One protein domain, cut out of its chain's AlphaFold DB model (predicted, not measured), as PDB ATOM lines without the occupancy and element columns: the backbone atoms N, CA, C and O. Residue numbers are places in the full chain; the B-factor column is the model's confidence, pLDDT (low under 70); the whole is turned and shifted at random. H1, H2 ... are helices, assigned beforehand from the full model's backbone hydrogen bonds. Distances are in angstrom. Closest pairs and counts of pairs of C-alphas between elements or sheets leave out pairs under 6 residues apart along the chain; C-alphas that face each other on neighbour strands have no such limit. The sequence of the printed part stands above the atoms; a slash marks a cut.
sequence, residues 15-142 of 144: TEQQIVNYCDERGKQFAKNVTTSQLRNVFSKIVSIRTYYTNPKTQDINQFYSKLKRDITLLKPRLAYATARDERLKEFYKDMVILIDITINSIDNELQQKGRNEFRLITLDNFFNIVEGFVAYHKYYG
ATOM      1  N   THR A  15       2.639  72.066 167.270       90.19
ATOM      2  CA  THR A  15       2.199  72.951 168.354       90.19
ATOM      3  C   THR A  15       3.383  73.697 168.962       90.19
ATOM      4  O   THR A  15       4.536  73.263 168.872       90.19
ATOM      5  N   GLU A  16       3.104  74.795 169.659       91.00
ATOM      6  CA  GLU A  16       4.108  75.594 170.361       91.00
ATOM      7  C   GLU A  16       4.888  74.735 171.363       91.00
ATOM      8  O   GLU A  16       6.116  74.793 171.415       91.00
ATOM      9  N   GLN A  17       4.194  73.864 172.105       91.69
ATOM     10  CA  GLN A  17       4.830  72.972 173.073       91.69
ATOM     11  C   GLN A  17       5.773  71.962 172.401       91.69
ATOM     12  O   GLN A  17       6.825  71.646 172.953       91.69
ATOM     13  N   GLN A  18       5.427  71.462 171.210       91.38
ATOM     14  CA  GLN A  18       6.304  70.564 170.452       91.38
ATOM     15  C   GLN A  18       7.572  71.282 169.982       91.38
ATOM     16  O   GLN A  18       8.658  70.711 170.073       91.38
ATOM     17  N   ILE A  19       7.447  72.532 169.525       92.00
ATOM     18  CA  ILE A  19       8.594  73.365 169.141       92.00
ATOM     19  C   ILE A  19       9.498  73.607 170.351       92.00
ATOM     20  O   ILE A  19      10.703  73.380 170.262       92.00
ATOM     21  N   VAL A  20       8.923  74.018 171.485       94.25
ATOM     22  CA  VAL A  20       9.661  74.278 172.730       94.25
ATOM     23  C   VAL A  20      10.430  73.040 173.182       94.25
ATOM     24  O   VAL A  20      11.637  73.129 173.393       94.25
ATOM     25  N   ASN A  21       9.768  71.883 173.257       93.31
ATOM     26  CA  ASN A  21      10.404  70.636 173.690       93.31
ATOM     27  C   ASN A  21      11.549  70.229 172.754       93.31
ATOM     28  O   ASN A  21      12.638  69.903 173.220       93.31
ATOM     29  N   TYR A  22      11.332  70.307 171.436       92.56
ATOM     30  CA  TYR A  22      12.375  70.003 170.456       92.56
ATOM     31  C   TYR A  22      13.592  70.925 170.620       92.56
ATOM     32  O   TYR A  22      14.737  70.469 170.601       92.56
ATOM     33  N   CYS A  23      13.363  72.228 170.805       94.06
ATOM     34  CA  CYS A  23      14.442  73.194 170.989       94.06
ATOM     35  C   CYS A  23      15.213  72.965 172.291       94.06
ATOM     36  O   CYS A  23      16.440  73.057 172.287       94.06
ATOM     37  N   ASP A  24      14.507  72.653 173.378       95.81
ATOM     38  CA  ASP A  24      15.090  72.359 174.685       95.81
ATOM     39  C   ASP A  24      16.032  71.149 174.619       95.81
ATOM     40  O   ASP A  24      17.214  71.236 174.968       95.81
ATOM     41  N   GLU A  25      15.537  70.039 174.069       93.81
ATOM     42  CA  GLU A  25      16.288  68.791 173.931       93.81
ATOM     43  C   GLU A  25      17.545  68.971 173.073       93.81
ATOM     44  O   GLU A  25      18.650  68.609 173.492       93.81
ATOM     45  N   ARG A  26      17.399  69.573 171.888       93.38
ATOM     46  CA  ARG A  26      18.521  69.769 170.960       93.38
ATOM     47  C   ARG A  26      19.500  70.824 171.475       93.38
ATOM     48  O   ARG A  26      20.712  70.610 171.422       93.38
ATOM     49  N   GLY A  27      19.007  71.918 172.055       93.69
ATOM     50  CA  GLY A  27      19.844  72.931 172.698       93.69
ATOM     51  C   GLY A  27      20.724  72.321 173.791       93.69
ATOM     52  O   GLY A  27      21.937  72.538 173.802       93.69
ATOM     53  N   LYS A  28      20.146  71.468 174.646       95.56
ATOM     54  CA  LYS A  28      20.875  70.721 175.682       95.56
ATOM     55  C   LYS A  28      21.892  69.744 175.099       95.56
ATOM     56  O   LYS A  28      23.024  69.681 175.583       95.56
ATOM     57  N   GLN A  29      21.501  68.987 174.074       94.06
ATOM     58  CA  GLN A  29      22.351  67.995 173.413       94.06
ATOM     59  C   GLN A  29      23.634  68.625 172.857       94.06
ATOM     60  O   GLN A  29      24.720  68.060 173.007       94.06
ATOM     61  N   PHE A  30      23.524  69.800 172.236       93.81
ATOM     62  CA  PHE A  30      24.646  70.430 171.540       93.81
ATOM     63  C   PHE A  30      25.409  71.472 172.356       93.81
ATOM     64  O   PHE A  30      26.507  71.846 171.943       93.81
ATOM     65  N   ALA A  31      24.903  71.883 173.525       94.38
ATOM     66  CA  ALA A  31      25.535  72.884 174.394       94.38
ATOM     67  C   ALA A  31      27.023  72.612 174.675       94.38
ATOM     68  O   ALA A  31      27.827  73.538 174.723       94.38
ATOM     69  N   LYS A  32      27.416  71.341 174.823       89.94
ATOM     70  CA  LYS A  32      28.802  70.971 175.160       89.94
ATOM     71  C   LYS A  32      29.738  70.837 173.958       89.94
ATOM     72  O   LYS A  32      30.947  70.965 174.127       89.94
ATOM     73  N   ASN A  33      29.200  70.557 172.770       89.25
ATOM     74  CA  ASN A  33      29.992  70.104 171.619       89.25
ATOM     75  C   ASN A  33      30.009  71.100 170.458       89.25
ATOM     76  O   ASN A  33      30.898  71.028 169.611       89.25
ATOM     77  N   VAL A  34      29.047  72.023 170.418       91.00
ATOM     78  CA  VAL A  34      28.952  73.058 169.391       91.00
ATOM     79  C   VAL A  34      29.166  74.412 170.043       91.00
ATOM     80  O   VAL A  34      28.519  74.727 171.038       91.00
ATOM     81  N   THR A  35      30.066  75.222 169.492       90.31
ATOM     82  CA  THR A  35      30.324  76.563 170.032       90.31
ATOM     83  C   THR A  35      29.313  77.595 169.531       90.31
ATOM     84  O   THR A  35      28.769  77.468 168.429       90.31
ATOM     85  N   THR A  36      29.126  78.689 170.270       88.44
ATOM     86  CA  THR A  36      28.294  79.829 169.846       88.44
ATOM     87  C   THR A  36      28.773  80.394 168.514       88.44
ATOM     88  O   THR A  36      27.965  80.810 167.686       88.44
ATOM     89  N   SER A  37      30.090  80.409 168.276       87.00
ATOM     90  CA  SER A  37      30.660  80.894 167.014       87.00
ATOM     91  C   SER A  37      30.240  80.028 165.819       87.00
ATOM     92  O   SER A  37      29.843  80.556 164.779       87.00
ATOM     93  N   GLN A  38      30.242  78.704 165.992       86.94
ATOM     94  CA  GLN A  38      29.821  77.744 164.971       86.94
ATOM     95  C   GLN A  38      28.319  77.841 164.709       86.94
ATOM     96  O   GLN A  38      27.913  77.907 163.549       86.94
ATOM     97  N   LEU A  39      27.509  77.941 165.768       85.88
ATOM     98  CA  LEU A  39      26.072  78.176 165.633       85.88
ATOM     99  C   LEU A  39      25.783  79.493 164.917       85.88
ATOM    100  O   LEU A  39      25.023  79.511 163.954       85.88
ATOM    101  N   ARG A  40      26.426  80.593 165.324       82.88
ATOM    102  CA  ARG A  40      26.235  81.910 164.704       82.88
ATOM    103  C   ARG A  40      26.514  81.866 163.206       82.88
ATOM    104  O   ARG A  40      25.694  82.355 162.440       82.88
ATOM    105  N   ASN A  41      27.612  81.242 162.782       83.06
ATOM    106  CA  ASN A  41      27.963  81.143 161.361       83.06
ATOM    107  C   ASN A  41      26.866  80.462 160.527       83.06
ATOM    108  O   ASN A  41      26.601  80.871 159.396       83.06
ATOM    109  N   VAL A  42      26.205  79.453 161.092       83.44
ATOM    110  CA  VAL A  42      25.087  78.752 160.450       83.44
ATOM    111  C   VAL A  42      23.817  79.603 160.477       83.44
ATOM    112  O   VAL A  42      23.186  79.833 159.441       83.44
ATOM    113  N   PHE A  43      23.456  80.116 161.649       86.62
ATOM    114  CA  PHE A  43      22.183  80.797 161.859       86.62
ATOM    115  C   PHE A  43      22.124  82.198 161.257       86.62
ATOM    116  O   PHE A  43      21.054  82.609 160.817       86.62
ATOM    117  N   SER A  44      23.248  82.905 161.105       87.12
ATOM    118  CA  SER A  44      23.278  84.202 160.415       87.12
ATOM    119  C   SER A  44      22.728  84.110 158.990       87.12
ATOM    120  O   SER A  44      22.031  85.019 158.533       87.12
ATOM    121  N   LYS A  45      22.968  82.995 158.283       89.50
ATOM    122  CA  LYS A  45      22.392  82.807 156.947       89.50
ATOM    123  C   LYS A  45      20.883  82.581 157.010       89.50
ATOM    124  O   LYS A  45      20.170  83.139 156.177       89.50
ATOM    125  N   ILE A  46      20.402  81.820 157.988       91.25
ATOM    126  CA  ILE A  46      18.969  81.567 158.188       91.25
ATOM    127  C   ILE A  46      18.234  82.866 158.539       91.25
ATOM    128  O   ILE A  46      17.210  83.164 157.931       91.25
ATOM    129  N   VAL A  47      18.810  83.702 159.406       89.44
ATOM    130  CA  VAL A  47      18.281  85.041 159.708       89.44
ATOM    131  C   VAL A  47      18.210  85.900 158.442       89.44
ATOM    132  O   VAL A  47      17.190  86.537 158.200       89.44
ATOM    133  N   SER A  48      19.230  85.864 157.573       89.88
ATOM    134  CA  SER A  48      19.176  86.598 156.295       89.88
ATOM    135  C   SER A  48      18.026  86.139 155.388       89.88
ATOM    136  O   SER A  48      17.416  86.961 154.708       89.88
ATOM    137  N   ILE A  49      17.721  84.834 155.392       91.31
ATOM    138  CA  ILE A  49      16.581  84.265 154.666       91.31
ATOM    139  C   ILE A  49      15.294  84.809 155.294       91.31
ATOM    140  O   ILE A  49      14.488  85.387 154.572       91.31
ATOM    141  N   ARG A  50      15.138  84.744 156.624       90.38
ATOM    142  CA  ARG A  50      13.979  85.322 157.326       90.38
ATOM    143  C   ARG A  50      13.732  86.765 156.911       90.38
ATOM    144  O   ARG A  50      12.676  87.058 156.365       90.38
ATOM    145  N   THR A  51      14.728  87.636 157.062       88.44
ATOM    146  CA  THR A  51      14.611  89.058 156.712       88.44
ATOM    147  C   THR A  51      14.178  89.273 155.263       88.44
ATOM    148  O   THR A  51      13.336  90.129 154.998       88.44
ATOM    149  N   TYR A  52      14.728  88.499 154.324       87.12
ATOM    150  CA  TYR A  52      14.368  88.609 152.911       87.12
ATOM    151  C   TYR A  52      12.911  88.194 152.646       87.12
ATOM    152  O   TYR A  52      12.223  88.847 151.862       87.12
ATOM    153  N   TYR A  53      12.432  87.132 153.299       86.81
ATOM    154  CA  TYR A  53      11.110  86.551 153.047       86.81
ATOM    155  C   TYR A  53       9.993  87.108 153.952       86.81
ATOM    156  O   TYR A  53       8.824  86.900 153.647       86.81
ATOM    157  N   THR A  54      10.309  87.876 155.006       79.31
ATOM    158  CA  THR A  54       9.306  88.587 155.829       79.31
ATOM    159  C   THR A  54       8.612  89.723 155.068       79.31
ATOM    160  O   THR A  54       7.450  90.010 155.337       79.31
ATOM    161  N   ASN A  55       9.300  90.349 154.107       77.81
ATOM    162  CA  ASN A  55       8.768  91.447 153.292       77.81
ATOM    163  C   ASN A  55       9.018  91.173 151.798       77.81
ATOM    164  O   ASN A  55       9.945  91.749 151.213       77.81
ATOM    165  N   PRO A  56       8.234  90.279 151.166       71.75
ATOM    166  CA  PRO A  56       8.396  89.964 149.754       71.75
ATOM    167  C   PRO A  56       8.200  91.207 148.892       71.75
ATOM    168  O   PRO A  56       7.133  91.809 148.867       71.75
ATOM    169  N   LYS A  57       9.241  91.570 148.140       71.88
ATOM    170  CA  LYS A  57       9.174  92.617 147.106       71.88
ATOM    171  C   LYS A  57       8.749  92.071 145.734       71.88
ATOM    172  O   LYS A  57       8.747  92.811 144.757       71.88
ATOM    173  N   THR A  58       8.470  90.770 145.634       67.31
ATOM    174  CA  THR A  58       8.174  90.070 144.375       67.31
ATOM    175  C   THR A  58       6.675  90.065 144.094       67.31
ATOM    176  O   THR A  58       5.904  89.726 144.986       67.31
ATOM    177  N   GLN A  59       6.267  90.361 142.856       68.38
ATOM    178  CA  GLN A  59       4.855  90.289 142.447       68.38
ATOM    179  C   GLN A  59       4.394  88.858 142.104       68.38
ATOM    180  O   GLN A  59       3.200  88.587 142.163       68.38
ATOM    181  N   ASP A  60       5.317  87.931 141.802       88.50
ATOM    182  CA  ASP A  60       4.983  86.544 141.448       88.50
ATOM    183  C   ASP A  60       5.204  85.557 142.610       88.50
ATOM    184  O   ASP A  60       6.318  85.367 143.112       88.50
ATOM    185  N   ILE A  61       4.119  84.900 143.020       86.62
ATOM    186  CA  ILE A  61       4.086  83.969 144.154       86.62
ATOM    187  C   ILE A  61       4.810  82.646 143.869       86.62
ATOM    188  O   ILE A  61       5.423  82.053 144.758       86.62
ATOM    189  N   ASN A  62       4.813  82.185 142.616       87.88
ATOM    190  CA  ASN A  62       5.484  80.941 142.246       87.88
ATOM    191  C   ASN A  62       7.007  81.103 142.277       87.88
ATOM    192  O   ASN A  62       7.722  80.245 142.802       87.88
ATOM    193  N   GLN A  63       7.505  82.227 141.767       89.00
ATOM    194  CA  GLN A  63       8.905  82.613 141.823       89.00
ATOM    195  C   GLN A  63       9.358  82.818 143.269       89.00
ATOM    196  O   GLN A  63      10.448  82.363 143.624       89.00
ATOM    197  N   PHE A  64       8.522  83.438 144.109       90.19
ATOM    198  CA  PHE A  64       8.775  83.561 145.544       90.19
ATOM    199  C   PHE A  64       9.032  82.193 146.186       90.19
ATOM    200  O   PHE A  64      10.090  81.989 146.785       90.19
ATOM    201  N   TYR A  65       8.123  81.230 145.999       89.94
ATOM    202  CA  TYR A  65       8.256  79.901 146.599       89.94
ATOM    203  C   TYR A  65       9.422  79.096 146.031       89.94
ATOM    204  O   TYR A  65      10.158  78.458 146.784       89.94
ATOM    205  N   SER A  66       9.642  79.166 144.717       90.94
ATOM    206  CA  SER A  66      10.787  78.517 144.075       90.94
ATOM    207  C   SER A  66      12.114  79.038 144.640       90.94
ATOM    208  O   SER A  66      12.999  78.258 145.007       90.94
ATOM    209  N   LYS A  67      12.234  80.362 144.804       92.31
ATOM    210  CA  LYS A  67      13.425  80.986 145.384       92.31
ATOM    211  C   LYS A  67      13.596  80.628 146.862       92.31
ATOM    212  O   LYS A  67      14.703  80.260 147.254       92.31
ATOM    213  N   LEU A  68      12.518  80.650 147.650       92.44
ATOM    214  CA  LEU A  68      12.531  80.276 149.067       92.44
ATOM    215  C   LEU A  68      13.062  78.852 149.259       92.44
ATOM    216  O   LEU A  68      14.015  78.636 150.011       92.44
ATOM    217  N   LYS A  69      12.493  77.887 148.527       93.50
ATOM    218  CA  LYS A  69      12.921  76.483 148.586       93.50
ATOM    219  C   LYS A  69      14.378  76.317 148.179       93.50
ATOM    220  O   LYS A  69      15.109  75.559 148.820       93.50
ATOM    221  N   ARG A  70      14.825  77.038 147.146       95.06
ATOM    222  CA  ARG A  70      16.229  77.032 146.717       95.06
ATOM    223  C   ARG A  70      17.146  77.560 147.820       95.06
ATOM    224  O   ARG A  70      18.140  76.910 148.134       95.06
ATOM    225  N   ASP A  71      16.821  78.703 148.414       94.56
ATOM    226  CA  ASP A  71      17.656  79.335 149.439       94.56
ATOM    227  C   ASP A  71      17.778  78.465 150.698       94.56
ATOM    228  O   ASP A  71      18.886  78.312 151.220       94.56
ATOM    229  N   ILE A  72      16.676  77.843 151.139       95.12
ATOM    230  CA  ILE A  72      16.659  76.890 152.259       95.12
ATOM    231  C   ILE A  72      17.460  75.626 151.912       95.12
ATOM    232  O   ILE A  72      18.326  75.212 152.680       95.12
ATOM    233  N   THR A  73      17.256  75.042 150.727       95.81
ATOM    234  CA  THR A  73      18.008  73.852 150.277       95.81
ATOM    235  C   THR A  73      19.518  74.106 150.248       95.81
ATOM    236  O   THR A  73      20.313  73.263 150.665       95.81
ATOM    237  N   LEU A  74      19.938  75.300 149.817       95.00
ATOM    238  CA  LEU A  74      21.348  75.695 149.745       95.00
ATOM    239  C   LEU A  74      21.993  75.992 151.112       95.00
ATOM    240  O   LEU A  74      23.167  76.376 151.168       95.00
ATOM    241  N   LEU A  75      21.277  75.799 152.220       94.06
ATOM    242  CA  LEU A  75      21.887  75.724 153.547       94.06
ATOM    243  C   LEU A  75      22.688  74.424 153.721       94.06
ATOM    244  O   LEU A  75      23.749  74.456 154.342       94.06
ATOM    245  N   LYS A  76      22.258  73.308 153.111       94.56
ATOM    246  CA  LYS A  76      22.929  71.999 153.231       94.56
ATOM    247  C   LYS A  76      24.409  72.009 152.819       94.56
ATOM    248  O   LYS A  76      25.238  71.621 153.639       94.56
ATOM    249  N   PRO A  77      24.806  72.485 151.620       93.50
ATOM    250  CA  PRO A  77      26.224  72.520 151.250       93.50
ATOM    251  C   PRO A  77      27.059  73.438 152.158       93.50
ATOM    252  O   PRO A  77      28.226  73.149 152.413       93.50
ATOM    253  N   ARG A  78      26.475  74.517 152.702       88.50
ATOM    254  CA  ARG A  78      27.168  75.391 153.669       88.50
ATOM    255  C   ARG A  78      27.432  74.671 154.987       88.50
ATOM    256  O   ARG A  78      28.530  74.760 155.530       88.50
ATOM    257  N   LEU A  79      26.429  73.947 155.471       90.31
ATOM    258  CA  LEU A  79      26.524  73.102 156.653       90.31
ATOM    259  C   LEU A  79      27.573  71.991 156.453       90.31
ATOM    260  O   LEU A  79      28.387  71.767 157.342       90.31
ATOM    261  N   ALA A  80      27.615  71.362 155.274       90.94
ATOM    262  CA  ALA A  80      28.562  70.288 154.956       90.94
ATOM    263  C   ALA A  80      30.014  70.785 154.943       90.94
ATOM    264  O   ALA A  80      30.932  70.116 155.411       90.94
ATOM    265  N   TYR A  81      30.227  71.999 154.441       88.31
ATOM    266  CA  TYR A  81      31.538  72.631 154.484       88.31
ATOM    267  C   TYR A  81      31.996  72.936 155.917       88.31
ATOM    268  O   TYR A  81      33.165  72.750 156.251       88.31
ATOM    269  N   ALA A  82      31.076  73.394 156.772       84.19
ATOM    270  CA  ALA A  82      31.376  73.669 158.173       84.19
ATOM    271  C   ALA A  82      31.750  72.390 158.940       84.19
ATOM    272  O   ALA A  82      32.691  72.416 159.729       84.19
ATOM    273  N   THR A  83      31.070  71.268 158.680       86.94
ATOM    274  CA  THR A  83      31.367  69.984 159.337       86.94
ATOM    275  C   THR A  83      32.627  69.304 158.855       86.94
ATOM    276  O   THR A  83      33.309  68.679 159.660       86.94
ATOM    277  N   ALA A  84      32.981  69.440 157.577       87.56
ATOM    278  CA  ALA A  84      34.236  68.898 157.059       87.56
ATOM    279  C   ALA A  84      35.470  69.465 157.791       87.56
ATOM    280  O   ALA A  84      36.531  68.850 157.783       87.56
ATOM    281  N   ARG A  85      35.327  70.634 158.432       84.81
ATOM    282  CA  ARG A  85      36.375  71.300 159.215       84.81
ATOM    283  C   ARG A  85      36.358  70.955 160.706       84.81
ATOM    284  O   ARG A  85      37.335  71.249 161.385       84.81
ATOM    285  N   ASP A  86      35.272  70.378 161.220       85.31
ATOM    286  CA  ASP A  86      35.130  70.015 162.634       85.31
ATOM    287  C   ASP A  86      34.153  68.843 162.803       85.31
ATOM    288  O   ASP A  86      32.933  68.993 162.697       85.31
ATOM    289  N   GLU A  87      34.693  67.663 163.111       84.31
ATOM    290  CA  GLU A  87      33.895  66.444 163.238       84.31
ATOM    291  C   GLU A  87      32.877  66.486 164.382       84.31
ATOM    292  O   GLU A  87      31.863  65.787 164.315       84.31
ATOM    293  N   ARG A  88      33.081  67.338 165.398       84.19
ATOM    294  CA  ARG A  88      32.127  67.513 166.511       84.19
ATOM    295  C   ARG A  88      30.775  68.033 166.029       84.19
ATOM    296  O   ARG A  88      29.763  67.846 166.700       84.19
ATOM    297  N   LEU A  89      30.744  68.648 164.846       87.75
ATOM    298  CA  LEU A  89      29.537  69.169 164.219       87.75
ATOM    299  C   LEU A  89      28.765  68.121 163.403       87.75
ATOM    300  O   LEU A  89      27.694  68.446 162.897       87.75
ATOM    301  N   LYS A  90      29.262  66.883 163.248       89.94
ATOM    302  CA  LYS A  90      28.611  65.857 162.407       89.94
ATOM    303  C   LYS A  90      27.165  65.580 162.823       89.94
ATOM    304  O   LYS A  90      26.293  65.546 161.959       89.94
ATOM    305  N   GLU A  91      26.895  65.421 164.118       90.88
ATOM    306  CA  GLU A  91      25.529  65.166 164.604       90.88
ATOM    307  C   GLU A  91      24.630  66.399 164.458       90.88
ATOM    308  O   GLU A  91      23.517  66.291 163.951       90.88
ATOM    309  N   PHE A  92      25.146  67.591 164.777       90.69
ATOM    310  CA  PHE A  92      24.425  68.850 164.556       90.69
ATOM    311  C   PHE A  92      24.046  69.041 163.079       90.69
ATOM    312  O   PHE A  92      22.940  69.454 162.748       90.69
ATOM    313  N   TYR A  93      24.951  68.698 162.167       91.19
ATOM    314  CA  TYR A  93      24.694  68.745 160.735       91.19
ATOM    315  C   TYR A  93      23.600  67.794 160.288       91.19
ATOM    316  O   TYR A  93      22.741  68.207 159.512       91.19
ATOM    317  N   LYS A  94      23.622  66.546 160.765       91.50
ATOM    318  CA  LYS A  94      22.573  65.570 160.449       91.50
ATOM    319  C   LYS A  94      21.207  66.113 160.860       91.50
ATOM    320  O   LYS A  94      20.299  66.129 160.033       91.50
ATOM    321  N   ASP A  95      21.095  66.649 162.074       91.50
ATOM    322  CA  ASP A  95      19.853  67.251 162.566       91.50
ATOM    323  C   ASP A  95      19.398  68.441 161.723       91.50
ATOM    324  O   ASP A  95      18.229  68.529 161.351       91.50
ATOM    325  N   MET A  96      20.318  69.341 161.372       92.12
ATOM    326  CA  MET A  96      19.990  70.500 160.543       92.12
ATOM    327  C   MET A  96      19.568  70.098 159.127       92.12
ATOM    328  O   MET A  96      18.661  70.712 158.571       92.12
ATOM    329  N   VAL A  97      20.187  69.072 158.534       93.44
ATOM    330  CA  VAL A  97      19.771  68.535 157.230       93.44
ATOM    331  C   VAL A  97      18.364  67.954 157.314       93.44
ATOM    332  O   VAL A  97      17.541  68.282 156.461       93.44
ATOM    333  N   ILE A  98      18.068  67.173 158.358       92.50
ATOM    334  CA  ILE A  98      16.729  66.625 158.601       92.50
ATOM    335  C   ILE A  98      15.707  67.759 158.744       92.50
ATOM    336  O   ILE A  98      14.678  67.742 158.072       92.50
ATOM    337  N   LEU A  99      16.001  68.784 159.552       93.25
ATOM    338  CA  LEU A  99      15.125  69.946 159.716       93.25
ATOM    339  C   LEU A  99      14.890  70.674 158.382       93.25
ATOM    340  O   LEU A  99      13.754  71.031 158.072       93.25
ATOM    341  N   ILE A 100      15.936  70.868 157.572       94.12
ATOM    342  CA  ILE A 100      15.826  71.481 156.239       94.12
ATOM    343  C   ILE A 100      14.917  70.645 155.332       94.12
ATOM    344  O   ILE A 100      14.030  71.204 154.689       94.12
ATOM    345  N   ASP A 101      15.104  69.327 155.285       93.94
ATOM    346  CA  ASP A 101      14.291  68.433 154.456       93.94
ATOM    347  C   ASP A 101      12.818  68.449 154.862       93.94
ATOM    348  O   ASP A 101      11.932  68.612 154.021       93.94
ATOM    349  N   ILE A 102      12.553  68.381 156.163       92.81
ATOM    350  CA  ILE A 102      11.194  68.457 156.699       92.81
ATOM    351  C   ILE A 102      10.574  69.822 156.403       92.81
ATOM    352  O   ILE A 102       9.396  69.883 156.056       92.81
ATOM    353  N   THR A 103      11.350  70.906 156.467       93.81
ATOM    354  CA  THR A 103      10.883  72.255 156.107       93.81
ATOM    355  C   THR A 103      10.456  72.310 154.644       93.81
ATOM    356  O   THR A 103       9.349  72.751 154.351       93.81
ATOM    357  N   ILE A 104      11.294  71.829 153.722       94.50
ATOM    358  CA  ILE A 104      10.992  71.825 152.284       94.50
ATOM    359  C   ILE A 104       9.725  71.016 151.985       94.50
ATOM    360  O   ILE A 104       8.842  71.514 151.286       94.50
ATOM    361  N   ASN A 105       9.603  69.821 152.564       92.69
ATOM    362  CA  ASN A 105       8.420  68.978 152.394       92.69
ATOM    363  C   ASN A 105       7.166  69.616 153.016       92.69
ATOM    364  O   ASN A 105       6.077  69.544 152.451       92.69
ATOM    365  N   SER A 106       7.311  70.279 154.165       92.44
ATOM    366  CA  SER A 106       6.204  70.963 154.845       92.44
ATOM    367  C   SER A 106       5.709  72.178 154.062       92.44
ATOM    368  O   SER A 106       4.503  72.395 154.018       92.44
ATOM    369  N   ILE A 107       6.605  72.907 153.380       92.19
ATOM    370  CA  ILE A 107       6.230  73.987 152.458       92.19
ATOM    371  C   ILE A 107       5.348  73.419 151.344       92.19
ATOM    372  O   ILE A 107       4.267  73.945 151.102       92.19
ATOM    373  N   ASP A 108       5.768  72.335 150.687       91.12
ATOM    374  CA  ASP A 108       4.987  71.739 149.597       91.12
ATOM    375  C   ASP A 108       3.603  71.276 150.072       91.12
ATOM    376  O   ASP A 108       2.596  71.587 149.433       91.12
ATOM    377  N   ASN A 109       3.541  70.609 151.226       90.12
ATOM    378  CA  ASN A 109       2.287  70.141 151.816       90.12
ATOM    379  C   ASN A 109       1.356  71.293 152.218       90.12
ATOM    380  O   ASN A 109       0.143  71.200 152.024       90.12
ATOM    381  N   GLU A 110       1.894  72.372 152.790       90.25
ATOM    382  CA  GLU A 110       1.110  73.550 153.164       90.25
ATOM    383  C   GLU A 110       0.532  74.242 151.921       90.25
ATOM    384  O   GLU A 110      -0.655  74.565 151.899       90.25
ATOM    385  N   LEU A 111       1.330  74.387 150.856       89.44
ATOM    386  CA  LEU A 111       0.881  74.965 149.585       89.44
ATOM    387  C   LEU A 111      -0.177  74.112 148.880       89.44
ATOM    388  O   LEU A 111      -1.058  74.661 148.222       89.44
ATOM    389  N   GLN A 112      -0.099  72.786 148.996       88.75
ATOM    390  CA  GLN A 112      -1.122  71.884 148.461       88.75
ATOM    391  C   GLN A 112      -2.452  72.012 149.215       88.75
ATOM    392  O   GLN A 112      -3.505  71.976 148.587       88.75
ATOM    393  N   GLN A 113      -2.414  72.182 150.540       87.50
ATOM    394  CA  GLN A 113      -3.620  72.265 151.374       87.50
ATOM    395  C   GLN A 113      -4.281  73.645 151.354       87.50
ATOM    396  O   GLN A 113      -5.505  73.734 151.324       87.50
ATOM    397  N   LYS A 114      -3.488  74.721 151.399       84.62
ATOM    398  CA  LYS A 114      -3.989  76.101 151.517       84.62
ATOM    399  C   LYS A 114      -4.029  76.859 150.188       84.62
ATOM    400  O   LYS A 114      -4.609  77.940 150.115       84.62
ATOM    401  N   GLY A 115      -3.420  76.310 149.139       79.38
ATOM    402  CA  GLY A 115      -3.220  77.006 147.872       79.38
ATOM    403  C   GLY A 115      -2.062  78.010 147.918       79.38
ATOM    404  O   GLY A 115      -1.393  78.201 148.932       79.38
ATOM    405  N   ARG A 116      -1.802  78.659 146.778       80.81
ATOM    406  CA  ARG A 116      -0.693  79.609 146.587       80.81
ATOM    407  C   ARG A 116      -1.219  81.039 146.539       80.81
ATOM    408  O   ARG A 116      -1.075  81.710 145.522       80.81
ATOM    409  N   ASN A 117      -1.856  81.474 147.622       78.38
ATOM    410  CA  ASN A 117      -2.596  82.743 147.644       78.38
ATOM    411  C   ASN A 117      -1.962  83.793 148.567       78.38
ATOM    412  O   ASN A 117      -2.275  84.975 148.475       78.38
ATOM    413  N   GLU A 118      -1.056  83.370 149.444       80.56
ATOM    414  CA  GLU A 118      -0.400  84.219 150.436       80.56
ATOM    415  C   GLU A 118       1.109  84.035 150.352       80.56
ATOM    416  O   GLU A 118       1.567  83.022 149.842       80.56
ATOM    417  N   PHE A 119       1.895  84.988 150.850       82.81
ATOM    418  CA  PHE A 119       3.357  84.854 150.933       82.81
ATOM    419  C   PHE A 119       3.844  84.347 152.298       82.81
ATOM    420  O   PHE A 119       5.036  84.096 152.480       82.81
ATOM    421  N   ARG A 120       2.939  84.227 153.276       85.25
ATOM    422  CA  ARG A 120       3.251  83.743 154.620       85.25
ATOM    423  C   ARG A 120       2.942  82.256 154.722       85.25
ATOM    424  O   ARG A 120       1.881  81.814 154.302       85.25
ATOM    425  N   LEU A 121       3.876  81.507 155.299       88.31
ATOM    426  CA  LEU A 121       3.749  80.075 155.544       88.31
ATOM    427  C   LEU A 121       3.979  79.799 157.023       88.31
ATOM    428  O   LEU A 121       5.020  80.186 157.556       88.31
ATOM    429  N   ILE A 122       3.064  79.056 157.646       90.88
ATOM    430  CA  ILE A 122       3.227  78.601 159.033       90.88
ATOM    431  C   ILE A 122       4.487  77.743 159.146       90.88
ATOM    432  O   ILE A 122       5.249  77.871 160.100       90.88
ATOM    433  N   THR A 123       4.765  76.919 158.130       91.88
ATOM    434  CA  THR A 123       6.006  76.141 158.035       91.88
ATOM    435  C   THR A 123       7.247  77.008 158.221       91.88
ATOM    436  O   THR A 123       8.189  76.606 158.904       91.88
ATOM    437  N   LEU A 124       7.269  78.180 157.583       91.75
ATOM    438  CA  LEU A 124       8.439  79.040 157.573       91.75
ATOM    439  C   LEU A 124       8.622  79.728 158.931       91.75
ATOM    440  O   LEU A 124       9.740  79.771 159.444       91.75
ATOM    441  N   ASP A 125       7.527  80.187 159.536       91.56
ATOM    442  CA  ASP A 125       7.544  80.737 160.892       91.56
ATOM    443  C   ASP A 125       8.017  79.687 161.906       91.56
ATOM    444  O   ASP A 125       8.914  79.958 162.704       91.56
ATOM    445  N   ASN A 126       7.515  78.453 161.811       93.88
ATOM    446  CA  ASN A 126       7.924  77.360 162.691       93.88
ATOM    447  C   ASN A 126       9.391  76.959 162.489       93.88
ATOM    448  O   ASN A 126      10.098  76.747 163.472       93.88
ATOM    449  N   PHE A 127       9.892  76.926 161.251       94.06
ATOM    450  CA  PHE A 127      11.318  76.708 160.982       94.06
ATOM    451  C   PHE A 127      12.197  77.765 161.668       94.06
ATOM    452  O   PHE A 127      13.189  77.419 162.313       94.06
ATOM    453  N   PHE A 128      11.828  79.047 161.576       92.69
ATOM    454  CA  PHE A 128      12.582  80.116 162.231       92.69
ATOM    455  C   PHE A 128      12.484  80.059 163.755       92.69
ATOM    456  O   PHE A 128      13.507  80.209 164.422       92.69
ATOM    457  N   ASN A 129      11.302  79.770 164.300       93.44
ATOM    458  CA  ASN A 129      11.112  79.600 165.738       93.44
ATOM    459  C   ASN A 129      11.954  78.439 166.284       93.44
ATOM    460  O   ASN A 129      12.573  78.582 167.335       93.44
ATOM    461  N   ILE A 130      12.042  77.318 165.557       93.75
ATOM    462  CA  ILE A 130      12.893  76.179 165.933       93.75
ATOM    463  C   ILE A 130      14.368  76.584 165.960       93.75
ATOM    464  O   ILE A 130      15.092  76.296 166.910       93.75
ATOM    465  N   VAL A 131      14.821  77.271 164.915       92.38
ATOM    466  CA  VAL A 131      16.203  77.737 164.790       92.38
ATOM    467  C   VAL A 131      16.582  78.696 165.924       92.38
ATOM    468  O   VAL A 131      17.645  78.556 166.529       92.38
ATOM    469  N   GLU A 132      15.723  79.662 166.237       91.38
ATOM    470  CA  GLU A 132      15.971  80.642 167.299       91.38
ATOM    471  C   GLU A 132      15.859  80.021 168.690       91.38
ATOM    472  O   GLU A 132      16.720  80.258 169.541       91.38
ATOM    473  N   GLY A 133      14.851  79.172 168.899       93.31
ATOM    474  CA  GLY A 133      14.668  78.413 170.129       93.31
ATOM    475  C   GLY A 133      15.872  77.526 170.421       93.31
ATOM    476  O   GLY A 133      16.378  77.530 171.541       93.31
ATOM    477  N   PHE A 134      16.408  76.840 169.409       92.12
ATOM    478  CA  PHE A 134      17.635  76.059 169.539       92.12
ATOM    479  C   PHE A 134      18.793  76.910 170.072       92.12
ATOM    480  O   PHE A 134      19.468  76.510 171.019       92.12
ATOM    481  N   VAL A 135      19.038  78.089 169.483       91.50
ATOM    482  CA  VAL A 135      20.127  78.988 169.915       91.50
ATOM    483  C   VAL A 135      19.903  79.465 171.347       91.50
ATOM    484  O   VAL A 135      20.851  79.523 172.134       91.50
ATOM    485  N   ALA A 136      18.658  79.793 171.693       93.62
ATOM    486  CA  ALA A 136      18.295  80.225 173.034       93.62
ATOM    487  C   ALA A 136      18.572  79.126 174.072       93.62
ATOM    488  O   ALA A 136      19.258  79.385 175.062       93.62
ATOM    489  N   TYR A 137      18.120  77.894 173.819       95.81
ATOM    490  CA  TYR A 137      18.339  76.767 174.725       95.81
ATOM    491  C   TYR A 137      19.800  76.320 174.774       95.81
ATOM    492  O   TYR A 137      20.313  76.032 175.852       95.81
ATOM    493  N   HIS A 138      20.518  76.336 173.649       94.94
ATOM    494  CA  HIS A 138      21.964  76.093 173.630       94.94
ATOM    495  C   HIS A 138      22.705  77.034 174.588       94.94
ATOM    496  O   HIS A 138      23.504  76.584 175.414       94.94
ATOM    497  N   LYS A 139      22.373  78.330 174.543       93.81
ATOM    498  CA  LYS A 139      22.934  79.330 175.455       93.81
ATOM    499  C   LYS A 139      22.484  79.113 176.901       93.81
ATOM    500  O   LYS A 139      23.311  79.205 177.805       93.81
ATOM    501  N   TYR A 140      21.205  78.809 177.122       96.38
ATOM    502  CA  TYR A 140      20.653  78.496 178.446       96.38
ATOM    503  C   TYR A 140      21.398  77.333 179.123       96.38
ATOM    504  O   TYR A 140      21.724  77.411 180.304       96.38
ATOM    505  N   TYR A 141      21.764  76.300 178.360       96.94
ATOM    506  CA  TYR A 141      22.522  75.143 178.845       96.94
ATOM    507  C   TYR A 141      24.044  75.345 178.910       96.94
ATOM    508  O   TYR A 141      24.788  74.384 179.123       96.94
ATOM    509  N   GLY A 142      24.524  76.585 178.778       94.12
ATOM    510  CA  GLY A 142      25.930  76.938 178.985       94.12
ATOM    511  C   GLY A 142      26.825  76.752 177.762       94.12
ATOM    512  O   GLY A 142      28.045  76.651 177.915       94.12
TER     513      GLY A 142
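AT A GLANCE: This is residues 15 to 142 of the 144 residues of the protein "CRISPR system Cms protein Csm2" of bacterium (UniProt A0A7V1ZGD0). Four rods stand in a helical bundle: H2, H5 and H6 make three, H3 and H4 end to end make the fourth, and H1 packs on H6 outside it. The 128 printed residues have six named helices, H1 to H6, and no named strand: all helix, compact, radius of gyration of the C-alphas 15.0 A, spans 44 by 32 by 22 A.

HOW THE PARTS SIT: Start at H1, residues 16 to 30; it touches H6, residues 122 to 140, at a steep tilt of 42 degrees, the closest C-alphas, Gly 27 and His 138, 3.9 A apart. Next, H2, residues 36 to 54, makes a hairpin with H3, residues 61 to 73, closest at C-alphas 49 and 71, 7.3 A. H4, residues 75 to 84, makes one with H5, residues 87 to 114, closest at C-alphas 83 and 89, 5.3 A. Every O i to N i+4 pair is within hydrogen-bond range in H1, H3, H4 and H6, 13 of 15 in H2, 22 of 24 in H5.

IN THESE COORDINATES: Find C-alpha 16 at (4.108, 75.594, 170.361), where H1 begins; H5 is 40.8 A long; H6 ends at C-alpha 140, (20.653, 78.496, 178.446).

THE WHOLE: The printed part has no cut; residues 58 to 59 have pLDDT under 70.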